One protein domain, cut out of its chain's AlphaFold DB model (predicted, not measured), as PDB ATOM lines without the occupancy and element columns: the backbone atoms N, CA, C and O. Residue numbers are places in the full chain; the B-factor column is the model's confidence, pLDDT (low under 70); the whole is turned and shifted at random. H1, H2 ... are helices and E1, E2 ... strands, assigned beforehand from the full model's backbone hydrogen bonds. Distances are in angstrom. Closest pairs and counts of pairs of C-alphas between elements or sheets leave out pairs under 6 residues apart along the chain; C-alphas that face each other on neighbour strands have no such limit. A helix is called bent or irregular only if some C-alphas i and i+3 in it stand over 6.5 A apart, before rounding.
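This is residues 113 to 227 of the 233 residues of the protein "Protease inhibitor Inh" of Salinihabitans flavidus (UniProt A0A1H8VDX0). A five-stranded sheet, E6 E5 E4 E1 E9, twists strongly and folds over on itself at E4, and the small hairpin of E2 and E3 covers part of it, its strands crossed over those of the large sheet as a small sandwich. A second hairpin, E7 and E8, runs on from E6 and into E9, and H1 packs on it at one end of the body. The printed part has 115 residues, with H1 followed by nine named strands; each of the three sheets is antiparallel, and the class is mostly strand. The whole is compact, with a radius of gyration of the C-alphas of 13.6 A and spans of 43 by 30 by 25 A.

Find C-alpha 113 at (23.253, 53.031, 30.196); from there H1 runs over residues 113 to 123, 15.3 A. After it, residues 124 to 153 hold no named element. E1 is residues 154 to 158, 13.1 A; E2 is 162 to 165 and E3 is 174 to 178. Look next at C-alpha 183, (39.787, 35.942, 19.204), where E4 begins; it spans residues 183 to 192, 22.8 A, and bends by 81 degrees at residue 187. E5 is residues 195 to 202, 21.3 A, and E6 is 205 to 210, 16.8 A. E7 is residues 212 to 215, E8 is 219 to 222, and E9, 224 to 226, ends at (40.870, 42.209, 26.563).

Begin with the meander E4 E5 E6, each strand the antiparallel neighbour of the one before: N 190 and O 197 are 2.8 A apart, N 200 and O 207 2.8 A. Staggered pairing sets E1 beside residues 183 to 186 of E4, with N 156 and O 184 at 3.0 A, and E5 beside residues 186 to 192. E9 is an edge strand and the antiparallel neighbour of E1, with N 157 and O 225 at 3.0 A. In this folded sheet, bent back into two leaves, E6 and E5 face E1 and E9. In the hairpin E2 and E3, N 162 and O 178 are 2.9 A apart; the closest C-alphas of E2 and E6 are those of Arg 165 and Trp 208, 4.9 A. In the hairpin E7 and E8, N 215 and O 219 are 2.8 A apart. The closest C-alphas of H1 and E8 are those of Ala 119 and Pro 220, 5.4 A; every O i to N i+4 pair of H1 is within hydrogen-bond range.

The C-alphas of Lys 122 and Glu 150, the two farthest apart, are 43.5 A apart. The link from H1 to E1 is long, 30 residues, and its residues 127 to 128 pair in parallel with 221 to 222 of E8. The printed part has no cut. Its mean pLDDT is 94.0, and no printed residue is under 70.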
ATOM      1  N   ASN A 113      22.479  52.809  28.977       88.50
ATOM      2  CA  ASN A 113      23.253  53.031  30.196       88.50
ATOM      3  C   ASN A 113      22.406  52.877  31.469       88.50
ATOM      4  O   ASN A 113      22.897  52.329  32.451       88.50
ATOM      5  N   LEU A 114      21.140  53.316  31.457       90.31
ATOM      6  CA  LEU A 114      20.243  53.199  32.605       90.31
ATOM      7  C   LEU A 114      19.922  51.735  32.907       90.31
ATOM      8  O   LEU A 114      20.004  51.323  34.062       90.31
ATOM      9  N   GLU A 115      19.595  50.951  31.879       92.06
ATOM     10  CA  GLU A 115      19.300  49.522  32.019       92.06
ATOM     11  C   GLU A 115      20.524  48.765  32.556       92.06
ATOM     12  O   GLU A 115      20.429  48.035  33.545       92.06
ATOM     13  N   ILE A 116      21.701  49.017  31.972       94.12
ATOM     14  CA  ILE A 116      22.968  48.426  32.422       94.12
ATOM     15  C   ILE A 116      23.272  48.833  33.867       94.12
ATOM     16  O   ILE A 116      23.587  47.975  34.692       94.12
ATOM     17  N   ALA A 117      23.149  50.118  34.208       93.25
ATOM     18  CA  ALA A 117      23.426  50.612  35.553       93.25
ATOM     19  C   ALA A 117      22.480  50.000  36.595       93.25
ATOM     20  O   ALA A 117      22.933  49.597  37.666       93.25
ATOM     21  N   GLN A 118      21.186  49.880  36.287       94.62
ATOM     22  CA  GLN A 118      20.209  49.226  37.163       94.62
ATOM     23  C   GLN A 118      20.536  47.743  37.366       94.62
ATOM     24  O   GLN A 118      20.516  47.254  38.498       94.62
ATOM     25  N   ALA A 119      20.895  47.041  36.291       96.12
ATOM     26  CA  ALA A 119      21.290  45.641  36.345       96.12
ATOM     27  C   ALA A 119      22.560  45.453  37.204       96.12
ATOM     28  O   ALA A 119      22.569  44.641  38.131       96.12
ATOM     29  N   VAL A 120      23.598  46.271  37.001       96.25
ATOM     30  CA  VAL A 120      24.823  46.248  37.826       96.25
ATOM     31  C   VAL A 120      24.526  46.606  39.282       96.25
ATOM     32  O   VAL A 120      25.071  45.984  40.191       96.25
ATOM     33  N   GLN A 121      23.628  47.555  39.555       96.69
ATOM     34  CA  GLN A 121      23.215  47.860  40.927       96.69
ATOM     35  C   GLN A 121      22.500  46.678  41.598       96.69
ATOM     36  O   GLN A 121      22.704  46.457  42.792       96.69
ATOM     37  N   LYS A 122      21.697  45.909  40.856       97.31
ATOM     38  CA  LYS A 122      21.006  44.715  41.367       97.31
ATOM     39  C   LYS A 122      21.986  43.576  41.674       97.31
ATOM     40  O   LYS A 122      21.903  42.994  42.752       97.31
ATOM     41  N   TYR A 123      22.911  43.281  40.759       96.94
ATOM     42  CA  TYR A 123      23.787  42.099  40.838       96.94
ATOM     43  C   TYR A 123      25.189  42.360  41.389       96.94
ATOM     44  O   TYR A 123      25.884  41.416  41.747       96.94
ATOM     45  N   ARG A 124      25.591  43.629  41.504       96.88
ATOM     46  CA  ARG A 124      26.890  44.094  42.027       96.88
ATOM     47  C   ARG A 124      28.122  43.697  41.205       96.88
ATOM     48  O   ARG A 124      29.229  43.982  41.643       96.88
ATOM     49  N   CYS A 125      27.954  43.110  40.022       97.44
ATOM     50  CA  CYS A 125      29.038  42.842  39.079       97.44
ATOM     51  C   CYS A 125      28.513  42.795  37.637       97.44
ATOM     52  O   CYS A 125      27.301  42.780  37.421       97.44
ATOM     53  N   PHE A 126      29.426  42.762  36.666       98.12
ATOM     54  CA  PHE A 126      29.148  42.231  35.330       98.12
ATOM     55  C   PHE A 126      29.476  40.737  35.321       98.12
ATOM     56  O   PHE A 126      30.473  40.349  35.918       98.12
ATOM     57  N   PHE A 127      28.688  39.912  34.638       98.25
ATOM     58  CA  PHE A 127      28.999  38.497  34.419       98.25
ATOM     59  C   PHE A 127      29.812  38.284  33.132       98.25
ATOM     60  O   PHE A 127      29.709  39.069  32.185       98.25
ATOM     61  N   LEU A 128      30.590  37.203  33.072       97.25
ATOM     62  CA  LEU A 128      31.368  36.825  31.888       97.25
ATOM     63  C   LEU A 128      30.479  36.138  30.838       97.25
ATOM     64  O   LEU A 128      30.175  34.949  30.938       97.25
ATOM     65  N   GLY A 129      30.058  36.880  29.810       95.31
ATOM     66  CA  GLY A 129      29.278  36.348  28.692       95.31
ATOM     67  C   GLY A 129      28.002  35.634  29.138       95.31
ATOM     68  O   GLY A 129      27.035  36.262  29.572       95.31
ATOM     69  N   VAL A 130      27.978  34.304  29.003       93.19
ATOM     70  CA  VAL A 130      26.844  33.466  29.427       93.19
ATOM     71  C   VAL A 130      27.049  32.738  30.761       93.19
ATOM     72  O   VAL A 130      26.155  32.000  31.185       93.19
ATOM     73  N   SER A 131      28.173  32.940  31.444       94.81
ATOM     74  CA  SER A 131      28.448  32.279  32.719       94.81
ATOM     75  C   SER A 131      27.694  32.928  33.893       94.81
ATOM     76  O   SER A 131      26.897  33.864  33.733       94.81
ATOM     77  N   SER A 132      27.911  32.364  35.082       95.44
ATOM     78  CA  SER A 132      27.517  32.925  36.378       95.44
ATOM     79  C   SER A 132      28.680  33.596  37.115       95.44
ATOM     80  O   SER A 132      28.501  34.041  38.246       95.44
ATOM     81  N   ASP A 133      29.859  33.657  36.498       97.44
ATOM     82  CA  ASP A 133      31.062  34.210  37.111       97.44
ATOM     83  C   ASP A 133      31.105  35.719  36.902       97.44
ATOM     84  O   ASP A 133      30.846  36.214  35.802       97.44
ATOM     85  N   CYS A 134      31.429  36.453  37.965       97.88
ATOM     86  CA  CYS A 134      31.636  37.890  37.881       97.88
ATOM     87  C   CYS A 134      32.968  38.199  37.185       97.88
ATOM     88  O   CYS A 134      33.988  37.578  37.479       97.88
ATOM     89  N   ALA A 135      32.950  39.207  36.320       97.19
ATOM     90  CA  ALA A 135      34.127  39.798  35.711       97.19
ATOM     91  C   ALA A 135      35.066  40.357  36.788       97.19
ATOM     92  O   ALA A 135      34.633  41.067  37.703       97.19
ATOM     93  N   SER A 136      36.347  40.033  36.660       96.19
ATOM     94  CA  SER A 136      37.420  40.624  37.451       96.19
ATOM     95  C   SER A 136      37.757  42.034  36.955       96.19
ATOM     96  O   SER A 136      37.288  42.473  35.907       96.19
ATOM     97  N   GLU A 137      38.602  42.757  37.692       94.31
ATOM     98  CA  GLU A 137      39.119  44.048  37.220       94.31
ATOM     99  C   GLU A 137      39.891  43.910  35.901       94.31
ATOM    100  O   GLU A 137      39.799  44.798  35.055       94.31
ATOM    101  N   GLU A 138      40.590  42.789  35.700       93.44
ATOM    102  CA  GLU A 138      41.329  42.504  34.466       93.44
ATOM    103  C   GLU A 138      40.386  42.383  33.265       93.44
ATOM    104  O   GLU A 138      40.602  43.022  32.238       93.44
ATOM    105  N   ASP A 139      39.274  41.662  33.427       94.94
ATOM    106  CA  ASP A 139      38.269  41.485  32.373       94.94
ATOM    107  C   ASP A 139      37.609  42.817  31.954       94.94
ATOM    108  O   ASP A 139      37.065  42.944  30.854       94.94
ATOM    109  N   LEU A 140      37.636  43.821  32.838       94.06
ATOM    110  CA  LEU A 140      37.046  45.144  32.626       94.06
ATOM    111  C   LEU A 140      38.033  46.176  32.067       94.06
ATOM    112  O   LEU A 140      37.606  47.293  31.734       94.06
ATOM    113  N   LYS A 141      39.317  45.841  31.921       93.25
ATOM    114  CA  LYS A 141      40.287  46.733  31.275       93.25
ATOM    115  C   LYS A 141      39.952  46.919  29.800       93.25
ATOM    116  O   LYS A 141      39.403  46.027  29.150       93.25
ATOM    117  N   ALA A 142      40.219  48.113  29.280       93.25
ATOM    118  CA  ALA A 142      40.145  48.352  27.844       93.25
ATOM    119  C   ALA A 142      41.330  47.661  27.140       93.25
ATOM    120  O   ALA A 142      42.381  47.532  27.768       93.25
ATOM    121  N   PRO A 143      41.185  47.238  25.871       93.75
ATOM    122  CA  PRO A 143      42.292  46.671  25.114       93.75
ATOM    123  C   PRO A 143      43.432  47.679  24.977       93.75
ATOM    124  O   PRO A 143      43.197  48.859  24.705       93.75
ATOM    125  N   GLU A 144      44.661  47.209  25.168       91.31
ATOM    126  CA  GLU A 144      45.857  48.026  24.996       91.31
ATOM    127  C   GLU A 144      46.318  47.968  23.539       91.31
ATOM    128  O   GLU A 144      46.504  46.891  22.976       91.31
ATOM    129  N   PHE A 145      46.506  49.138  22.930       90.25
ATOM    130  CA  PHE A 145      46.992  49.263  21.561       90.25
ATOM    131  C   PHE A 145      48.508  49.515  21.588       90.25
ATOM    132  O   PHE A 145      48.939  50.561  22.090       90.25
ATOM    133  N   PRO A 146      49.339  48.584  21.088       84.25
ATOM    134  CA  PRO A 146      50.789  48.728  21.110       84.25
ATOM    135  C   PRO A 146      51.228  49.888  20.208       84.25
ATOM    136  O   PRO A 146      51.008  49.872  19.000       84.25
ATOM    137  N   GLN A 147      51.885  50.894  20.795       77.44
ATOM    138  CA  GLN A 147      52.288  52.113  20.076       77.44
ATOM    139  C   GLN A 147      53.395  51.879  19.036       77.44
ATOM    140  O   GLN A 147      53.507  52.645  18.083       77.44
ATOM    141  N   GLU A 148      54.205  50.834  19.219       76.00
ATOM    142  CA  GLU A 148      55.367  50.522  18.373       76.00
ATOM    143  C   GLU A 148      55.095  49.425  17.328       76.00
ATOM    144  O   GLU A 148      55.993  49.058  16.570       76.00
ATOM    145  N   ALA A 149      53.879  48.874  17.278       75.81
ATOM    146  CA  ALA A 149      53.536  47.841  16.307       75.81
ATOM    147  C   ALA A 149      53.299  48.434  14.908       75.81
ATOM    148  O   ALA A 149      52.762  49.531  14.765       75.81
ATOM    149  N   GLU A 150      53.641  47.670  13.863       70.81
ATOM    150  CA  GLU A 150      53.354  48.039  12.465       70.81
ATOM    151  C   GLU A 150      51.851  48.236  12.215       70.81
ATOM    152  O   GLU A 150      51.452  49.047  11.381       70.81
ATOM    153  N   GLN A 151      51.020  47.496  12.953       75.50
ATOM    154  CA  GLN A 151      49.572  47.637  12.985       75.50
ATOM    155  C   GLN A 151      49.171  47.967  14.421       75.50
ATOM    156  O   GLN A 151      49.434  47.186  15.334       75.50
ATOM    157  N   GLN A 152      48.542  49.126  14.624       87.81
ATOM    158  CA  GLN A 152      48.006  49.533  15.924       87.81
ATOM    159  C   GLN A 152      46.696  48.786  16.196       87.81
ATOM    160  O   GLN A 152      45.615  49.368  16.182       87.81
ATOM    161  N   THR A 153      46.791  47.472  16.386       93.00
ATOM    162  CA  THR A 153      45.654  46.606  16.703       93.00
ATOM    163  C   THR A 153      45.808  45.987  18.083       93.00
ATOM    164  O   THR A 153      46.915  45.779  18.573       93.00
ATOM    165  N   ALA A 154      44.674  45.682  18.702       94.00
ATOM    166  CA  ALA A 154      44.593  44.927  19.941       94.00
ATOM    167  C   ALA A 154      43.769  43.651  19.728       94.00
ATOM    168  O   ALA A 154      42.909  43.590  18.847       94.00
ATOM    169  N   SER A 155      44.000  42.640  20.561       94.19
ATOM    170  CA  SER A 155      43.217  41.402  20.562       94.19
ATOM    171  C   SER A 155      42.103  41.470  21.604       94.19
ATOM    172  O   SER A 155      42.339  41.881  22.743       94.19
ATOM    173  N   ILE A 156      40.900  41.022  21.240       96.44
ATOM    174  CA  ILE A 156      39.811  40.771  22.193       96.44
ATOM    175  C   ILE A 156      39.203  39.388  21.981       96.44
ATOM    176  O   ILE A 156      39.069  38.918  20.849       96.44
ATOM    177  N   GLU A 157      38.780  38.759  23.073       96.62
ATOM    178  CA  GLU A 157      38.051  37.493  23.042       96.62
ATOM    179  C   GLU A 157      36.570  37.729  23.286       96.62
ATOM    180  O   GLU A 157      36.175  38.287  24.310       96.62
ATOM    181  N   THR A 158      35.727  37.252  22.379       96.81
ATOM    182  CA  THR A 158      34.275  37.232  22.586       96.81
ATOM    183  C   THR A 158      33.873  36.137  23.581       96.81
ATOM    184  O   THR A 158      34.300  34.999  23.472       96.81
ATOM    185  N   LEU A 159      33.000  36.445  24.541       96.06
ATOM    186  CA  LEU A 159      32.574  35.539  25.627       96.06
ATOM    187  C   LEU A 159      31.227  34.840  25.347       96.06
ATOM    188  O   LEU A 159      30.635  34.175  26.198       96.06
ATOM    189  N   GLY A 160      30.696  35.044  24.146       93.31
ATOM    190  CA  GLY A 160      29.421  34.533  23.662       93.31
ATOM    191  C   GLY A 160      29.159  35.067  22.259       93.31
ATOM    192  O   GLY A 160      29.984  35.785  21.705       93.31
ATOM    193  N   ASN A 161      28.007  34.742  21.675       95.31
ATOM    194  CA  ASN A 161      27.656  35.289  20.367       95.31
ATOM    195  C   ASN A 161      27.426  36.800  20.480       95.31
ATOM    196  O   ASN A 161      26.474  37.228  21.139       95.31
ATOM    197  N   VAL A 162      28.271  37.601  19.830       95.94
ATOM    198  CA  VAL A 162      28.205  39.063  19.913       95.94
ATOM    199  C   VAL A 162      27.702  39.659  18.610       95.94
ATOM    200  O   VAL A 162      28.175  39.329  17.526       95.94
ATOM    201  N   VAL A 163      26.727  40.558  18.715       96.44
ATOM    202  CA  VAL A 163      26.188  41.287  17.567       96.44
ATOM    203  C   VAL A 163      27.176  42.371  17.146       96.44
ATOM    204  O   VAL A 163      27.451  43.292  17.916       96.44
ATOM    205  N   ALA A 164      27.653  42.278  15.908       97.31
ATOM    206  CA  ALA A 164      28.485  43.286  15.271       97.31
ATOM    207  C   ALA A 164      27.592  44.293  14.532       97.31
ATOM    208  O   ALA A 164      26.660  43.915  13.811       97.31
ATOM    209  N   ARG A 165      27.844  45.586  14.732       97.50
ATOM    210  CA  ARG A 165      26.969  46.681  14.294       97.50
ATOM    211  C   ARG A 165      27.680  47.654  13.369       97.50
ATOM    212  O   ARG A 165      28.881  47.837  13.466       97.50
ATOM    213  N   SER A 166      26.935  48.325  12.500       96.31
ATOM    214  CA  SER A 166      27.514  49.294  11.560       96.31
ATOM    215  C   SER A 166      28.060  50.552  12.241       96.31
ATOM    216  O   SER A 166      28.944  51.208  11.699       96.31
ATOM    217  N   GLN A 167      27.543  50.904  13.422       95.75
ATOM    218  CA  GLN A 167      27.921  52.094  14.186       95.75
ATOM    219  C   GLN A 167      27.936  51.760  15.694       95.75
ATOM    220  O   GLN A 167      27.257  50.816  16.106       95.75
ATOM    221  N   PRO A 168      28.683  52.502  16.536       96.50
ATOM    222  CA  PRO A 168      28.810  52.241  17.976       96.50
ATOM    223  C   PRO A 168      27.563  52.664  18.784       96.50
ATOM    224  O   PRO A 168      27.608  53.500  19.693       96.50
ATOM    225  N   ARG A 169      26.402  52.112  18.419       94.69
ATOM    226  CA  ARG A 169      25.112  52.324  19.087       94.69
ATOM    227  C   ARG A 169      24.187  51.124  18.916       94.69
ATOM    228  O   ARG A 169      24.261  50.407  17.920       94.69
ATOM    229  N   ARG A 170      23.300  50.877  19.883       92.62
ATOM    230  CA  ARG A 170      22.495  49.636  19.919       92.62
ATOM    231  C   ARG A 170      21.336  49.587  18.929       92.62
ATOM    232  O   ARG A 170      20.817  48.505  18.671       92.62
ATOM    233  N   ASP A 171      20.930  50.716  18.373       92.69
ATOM    234  CA  ASP A 171      19.858  50.821  17.382       92.69
ATOM    235  C   ASP A 171      20.379  50.877  15.933       92.69
ATOM    236  O   ASP A 171      19.579  50.904  15.000       92.69
ATOM    237  N   SER A 172      21.701  50.870  15.707       95.38
ATOM    238  CA  SER A 172      22.240  50.798  14.344       95.38
ATOM    239  C   SER A 172      22.051  49.408  13.741       95.38
ATOM    240  O   SER A 172      21.899  48.409  14.455       95.38
ATOM    241  N   SER A 173      22.119  49.330  12.410       95.69
ATOM    242  CA  SER A 173      21.983  48.069  11.685       95.69
ATOM    243  C   SER A 173      23.005  47.026  12.147       95.69
ATOM    244  O   SER A 173      24.168  47.334  12.428       95.69
ATOM    245  N   GLN A 174      22.546  45.779  12.226       96.56
ATOM    246  CA  GLN A 174      23.401  44.623  12.449       96.56
ATOM    247  C   GLN A 174      24.145  44.293  11.152       96.56
ATOM    248  O   GLN A 174      23.521  44.142  10.103       96.56
ATOM    249  N   VAL A 175      25.467  44.175  11.247       96.44
ATOM    250  CA  VAL A 175      26.346  43.719  10.158       96.44
ATOM    251  C   VAL A 175      26.465  42.198  10.195       96.44
ATOM    252  O   VAL A 175      26.443  41.539   9.160       96.44
ATOM    253  N   GLY A 176      26.526  41.627  11.399       95.88
ATOM    254  CA  GLY A 176      26.635  40.187  11.583       95.88
ATOM    255  C   GLY A 176      26.649  39.783  13.049       95.88
ATOM    256  O   GLY A 176      26.295  40.563  13.938       95.88
ATOM    257  N   THR A 177      27.051  38.542  13.289       96.56
ATOM    258  CA  THR A 177      27.253  37.990  14.629       96.56
ATOM    259  C   THR A 177      28.599  37.291  14.654       96.56
ATOM    260  O   THR A 177      28.883  36.479  13.774       96.56
ATOM    261  N   ILE A 178      29.409  37.594  15.660       95.50
ATOM    262  CA  ILE A 178      30.692  36.940  15.907       95.50
ATOM    263  C   ILE A 178      30.440  35.803  16.902       95.50
ATOM    264  O   ILE A 178      29.799  36.055  17.930       95.50
ATOM    265  N   PRO A 179      30.863  34.561  16.607       95.75
ATOM    266  CA  PRO A 179      30.702  33.442  17.532       95.75
ATOM    267  C   PRO A 179      31.426  33.691  18.854       95.75
ATOM    268  O   PRO A 179      32.459  34.350  18.867       95.75
ATOM    269  N   GLY A 180      30.922  33.125  19.950       95.06
ATOM    270  CA  GLY A 180      31.652  33.140  21.221       95.06
ATOM    271  C   GLY A 180      32.965  32.362  21.167       95.06
ATOM    272  O   GLY A 180      33.125  31.462  20.344       95.06
ATOM    273  N   ASN A 181      33.873  32.698  22.081       94.44
ATOM    274  CA  ASN A 181      35.241  32.188  22.188       94.44
ATOM    275  C   ASN A 181      36.064  32.432  20.912       94.44
ATOM    276  O   ASN A 181      36.913  31.629  20.537       94.44
ATOM    277  N   THR A 182      35.778  33.534  20.216       94.94
ATOM    278  CA  THR A 182      36.538  33.960  19.038       94.94
ATOM    279  C   THR A 182      37.486  35.082  19.429       94.94
ATOM    280  O   THR A 182      37.033  36.105  19.957       94.94
ATOM    281  N   CYS A 183      38.768  34.904  19.112       95.56
ATOM    282  CA  CYS A 183      39.787  35.942  19.204       95.56
ATOM    283  C   CYS A 183      39.770  36.812  17.940       95.56
ATOM    284  O   CYS A 183      39.967  36.306  16.832       95.56
ATOM    285  N   ILE A 184      39.526  38.112  18.097       94.50
ATOM    286  CA  ILE A 184      39.433  39.071  16.989       94.50
ATOM    287  C   ILE A 184      40.392  40.240  17.197       94.50
ATOM    288  O   ILE A 184      40.610  40.689  18.321       94.50
ATOM    289  N   GLN A 185      40.938  40.741  16.089       95.19
ATOM    290  CA  GLN A 185      41.717  41.974  16.070       95.19
ATOM    291  C   GLN A 185      40.776  43.176  15.982       95.19
ATOM    292  O   GLN A 185      39.864  43.205  15.148       95.19
ATOM    293  N   VAL A 186      41.019  44.166  16.831       96.19
ATOM    294  CA  VAL A 186      40.348  45.465  16.820       96.19
ATOM    295  C   VAL A 186      41.365  46.565  16.570       96.19
ATOM    296  O   VAL A 186      42.507  46.458  17.003       96.19
ATOM    297  N   ASP A 187      40.959  47.619  15.875       94.81
ATOM    298  CA  ASP A 187      41.829  48.740  15.489       94.81
ATOM    299  C   ASP A 187      41.442  50.061  16.171       94.81
ATOM    300  O   ASP A 187      42.124  51.069  16.028       94.81
ATOM    301  N   GLN A 188      40.337  50.067  16.921       95.38
ATOM    302  CA  GLN A 188      39.900  51.211  17.707       95.38
ATOM    303  C   GLN A 188      38.953  50.758  18.817       95.38
ATOM    304  O   GLN A 188      38.097  49.906  18.585       95.38
ATOM    305  N   CYS A 189      39.026  51.376  19.994       96.62
ATOM    306  CA  CYS A 189      37.958  51.297  20.986       96.62
ATOM    307  C   CYS A 189      37.548  52.698  21.451       96.62
ATOM    308  O   CYS A 189      38.396  53.557  21.653       96.62
ATOM    309  N   LEU A 190      36.243  52.910  21.613       96.12
ATOM    310  CA  LEU A 190      35.617  54.158  22.036       96.12
ATOM    311  C   LEU A 190      34.869  53.965  23.346       96.12
ATOM    312  O   LEU A 190      34.234  52.928  23.563       96.12
ATOM    313  N   VAL A 191      34.876  54.994  24.188       95.19
ATOM    314  CA  VAL A 191      34.058  55.025  25.406       95.19
ATOM    315  C   VAL A 191      32.783  55.828  25.165       95.19
ATOM    316  O   VAL A 191      32.819  57.020  24.865       95.19
ATOM    317  N   ALA A 192      31.648  55.159  25.341       95.38
ATOM    318  CA  ALA A 192      30.317  55.749  25.344       95.38
ATOM    319  C   ALA A 192      29.695  55.658  26.748       95.38
ATOM    320  O   ALA A 192      30.190  54.951  27.631       95.38
ATOM    321  N   SER A 193      28.560  56.324  26.946       93.81
ATOM    322  CA  SER A 193      27.798  56.292  28.202       93.81
ATOM    323  C   SER A 193      27.363  54.884  28.634       93.81
ATOM    324  O   SER A 193      27.155  54.639  29.822       93.81
ATOM    325  N   ASP A 194      27.232  53.950  27.687       93.62
ATOM    326  CA  ASP A 194      26.859  52.555  27.935       93.62
ATOM    327  C   ASP A 194      28.062  51.596  27.999       93.62
ATOM    328  O   ASP A 194      27.890  50.396  28.231       93.62
ATOM    329  N   GLY A 195      29.284  52.116  27.861       94.69
ATOM    330  CA  GLY A 195      30.529  51.370  28.002       94.69
ATOM    331  C   GLY A 195      31.428  51.425  26.774       94.69
ATOM    332  O   GLY A 195      31.334  52.318  25.934       94.69
ATOM    333  N   LEU A 196      32.333  50.451  26.705       96.94
ATOM    334  CA  LEU A 196      33.339  50.352  25.657       96.94
ATOM    335  C   LEU A 196      32.745  49.763  24.371       96.94
ATOM    336  O   LEU A 196      32.026  48.762  24.416       96.94
ATOM    337  N   TRP A 197      33.107  50.349  23.237       97.88
ATOM    338  CA  TRP A 197      32.797  49.867  21.897       97.88
ATOM    339  C   TRP A 197      34.086  49.678  21.117       97.88
ATOM    340  O   TRP A 197      34.823  50.641  20.964       97.88
ATOM    341  N   CYS A 198      34.346  48.486  20.591       97.75
ATOM    342  CA  CYS A 198      35.539  48.234  19.786       97.75
ATOM    343  C   CYS A 198      35.188  47.963  18.324       97.75
ATOM    344  O   CYS A 198      34.152  47.366  18.017       97.75
ATOM    345  N   ARG A 199      36.050  48.443  17.435       97.12
ATOM    346  CA  ARG A 199      35.933  48.378  15.987       97.12
ATOM    347  C   ARG A 199      36.770  47.217  15.466       97.12
ATOM    348  O   ARG A 199      37.937  47.106  15.811       97.12
ATOM    349  N   ALA A 200      36.162  46.353  14.666       95.56
ATOM    350  CA  ALA A 200      36.795  45.176  14.083       95.56
ATOM    351  C   ALA A 200      36.523  45.105  12.577       95.56
ATOM    352  O   ALA A 200      35.487  45.579  12.091       95.56
ATOM    353  N   GLY A 201      37.428  44.453  11.847       93.12
ATOM    354  CA  GLY A 201      37.173  44.031  10.472       93.12
ATOM    355  C   GLY A 201      36.149  42.891  10.424       93.12
ATOM    356  O   GLY A 201      36.221  41.941  11.201       93.12
ATOM    357  N   PHE A 202      35.194  42.980   9.503       87.06
ATOM    358  CA  PHE A 202      34.150  41.986   9.263       87.06
ATOM    359  C   PHE A 202      33.975  41.788   7.749       87.06
ATOM    360  O   PHE A 202      33.158  42.447   7.095       87.06
ATOM    361  N   GLY A 203      34.795  40.900   7.175       86.00
ATOM    362  CA  GLY A 203      34.937  40.776   5.721       86.00
ATOM    363  C   GLY A 203      35.456  42.082   5.115       86.00
ATOM    364  O   GLY A 203      36.432  42.639   5.608       86.00
ATOM    365  N   ASP A 204      34.757  42.599   4.105       88.69
ATOM    366  CA  ASP A 204      35.077  43.880   3.450       88.69
ATOM    367  C   ASP A 204      34.490  45.103   4.181       88.69
ATOM    368  O   ASP A 204      34.536  46.226   3.677       88.69
ATOM    369  N   THR A 205      33.874  44.895   5.345       92.94
ATOM    370  CA  THR A 205      33.218  45.957   6.114       92.94
ATOM    371  C   THR A 205      33.833  46.098   7.493       92.94
ATOM    372  O   THR A 205      34.418  45.166   8.033       92.94
ATOM    373  N   THR A 206      33.666  47.269   8.088       93.88
ATOM    374  CA  THR A 206      34.015  47.505   9.486       93.88
ATOM    375  C   THR A 206      32.765  47.386  10.348       93.88
ATOM    376  O   THR A 206      31.683  47.827   9.949       93.88
ATOM    377  N   ALA A 207      32.907  46.819  11.543       96.75
ATOM    378  CA  ALA A 207      31.813  46.705  12.493       96.75
ATOM    379  C   ALA A 207      32.246  47.058  13.919       96.75
ATOM    380  O   ALA A 207      33.411  46.959  14.288       96.75
ATOM    381  N   TRP A 208      31.272  47.461  14.724       98.00
ATOM    382  CA  TRP A 208      31.408  47.877  16.109       98.00
ATOM    383  C   TRP A 208      30.757  46.863  17.037       98.00
ATOM    384  O   TRP A 208      29.656  46.370  16.779       98.00
ATOM    385  N   ILE A 209      31.434  46.583  18.143       97.81
ATOM    386  CA  ILE A 209      31.050  45.565  19.109       97.81
ATOM    387  C   ILE A 209      31.014  46.217  20.489       97.81
ATOM    388  O   ILE A 209      32.001  46.803  20.926       97.81
ATOM    389  N   ALA A 210      29.877  46.127  21.176       97.69
ATOM    390  CA  ALA A 210      29.713  46.675  22.520       97.69
ATOM    391  C   ALA A 210      30.192  45.677  23.569       97.69
ATOM    392  O   ALA A 210      29.715  44.542  23.563       97.69
ATOM    393  N   ARG A 211      31.040  46.113  24.509       97.50
ATOM    394  CA  ARG A 211      31.501  45.278  25.626       97.50
ATOM    395  C   ARG A 211      30.376  44.971  26.591       97.50
ATOM    396  O   ARG A 211      30.189  43.832  26.977       97.50
ATOM    397  N   ASN A 212      29.622  45.982  26.992       97.00
ATOM    398  CA  ASN A 212      28.598  45.806  28.010       97.00
ATOM    399  C   ASN A 212      27.273  45.421  27.346       97.00
ATOM    400  O   ASN A 212      26.938  45.919  26.268       97.00
ATOM    401  N   ALA A 213      26.479  44.574  27.985       95.94
ATOM    402  CA  ALA A 213      25.110  44.295  27.561       95.94
ATOM    403  C   ALA A 213      24.248  43.838  28.740       95.94
ATOM    404  O   ALA A 213      24.759  43.532  29.817       95.94
ATOM    405  N   VAL A 214      22.938  43.763  28.514       95.62
ATOM    406  CA  VAL A 214      21.995  43.135  29.440       95.62
ATOM    407  C   VAL A 214      21.449  41.869  28.784       95.62
ATOM    408  O   VAL A 214      20.691  41.909  27.814       95.62
ATOM    409  N   ARG A 215      21.869  40.709  29.289       94.50
ATOM    410  CA  ARG A 215      21.416  39.403  28.814       94.50
ATOM    411  C   ARG A 215      19.990  39.158  29.293       94.50
ATOM    412  O   ARG A 215      19.724  39.175  30.495       94.50
ATOM    413  N   GLN A 216      19.100  38.891  28.336       91.81
ATOM    414  CA  GLN A 216      17.679  38.604  28.574       91.81
ATOM    415  C   GLN A 216      16.956  39.710  29.369       91.81
ATOM    416  O   GLN A 216      16.015  39.424  30.101       91.81
ATOM    417  N   GLY A 217      17.403  40.966  29.242       92.38
ATOM    418  CA  GLY A 217      16.815  42.109  29.954       92.38
ATOM    419  C   GLY A 217      17.001  42.073  31.476       92.38
ATOM    420  O   GLY A 217      16.321  42.801  32.191       92.38
ATOM    421  N   GLU A 218      17.891  41.216  31.988       95.12
ATOM    422  CA  GLU A 218      18.096  41.062  33.427       95.12
ATOM    423  C   GLU A 218      19.572  41.105  33.841       95.12
ATOM    424  O   GLU A 218      19.928  41.847  34.755       95.12
ATOM    425  N   TRP A 219      20.444  40.332  33.193       97.12
ATOM    426  CA  TRP A 219      21.792  40.078  33.712       97.12
ATOM    427  C   TRP A 219      22.822  40.996  33.041       97.12
ATOM    428  O   TRP A 219      22.978  40.906  31.823       97.12
ATOM    429  N   PRO A 220      23.549  41.852  33.780       97.81
ATOM    430  CA  PRO A 220      24.598  42.683  33.198       97.81
ATOM    431  C   PRO A 220      25.786  41.794  32.827       97.81
ATOM    432  O   PRO A 220      26.307  41.074  33.673       97.81
ATOM    433  N   ILE A 221      26.223  41.827  31.576       97.81
ATOM    434  CA  ILE A 221      27.327  40.996  31.085       97.81
ATOM    435  C   ILE A 221      28.399  41.857  30.426       97.81
ATOM    436  O   ILE A 221      28.090  42.923  29.880       97.81
ATOM    437  N   ILE A 222      29.633  41.359  30.423       98.06
ATOM    438  CA  ILE A 222      30.591  41.709  29.380       98.06
ATOM    439  C   ILE A 222      30.536  40.665  28.259       98.06
ATOM    440  O   ILE A 222      30.403  39.467  28.503       98.06
ATOM    441  N   THR A 223      30.578  41.125  27.017       97.69
ATOM    442  CA  THR A 223      30.473  40.315  25.796       97.69
ATOM    443  C   THR A 223      31.838  39.952  25.234       97.69
ATOM    444  O   THR A 223      31.934  39.017  24.445       97.69
ATOM    445  N   PHE A 224      32.880  40.675  25.640       97.38
ATOM    446  CA  PHE A 224      34.264  40.387  25.324       97.38
ATOM    447  C   PHE A 224      35.181  40.839  26.461       97.38
ATOM    448  O   PHE A 224      34.804  41.717  27.246       97.38
ATOM    449  N   ARG A 225      36.381  40.264  26.510       96.00
ATOM    450  CA  ARG A 225      37.487  40.688  27.377       96.00
ATOM    451  C   ARG A 225      38.707  41.068  26.546       96.00
ATOM    452  O   ARG A 225      38.806  40.695  25.375       96.00
ATOM    453  N   SER A 226      39.592  41.839  27.159       92.94
ATOM    454  CA  SER A 226      40.870  42.209  26.563       92.94
ATOM    455  C   SER A 226      41.814  41.017  26.572       92.94
ATOM    456  O   SER A 226      41.824  40.258  27.538       92.94
ATOM    457  N   ASP A 227      42.611  40.921  25.513       84.00
ATOM    458  CA  ASP A 227      43.621  39.893  25.296       84.00
ATOM    459  C   ASP A 227      43.066  38.498  24.962       84.00
ATOM    460  O   ASP A 227      42.105  37.986  25.539       84.00
TER     461      ASP A 227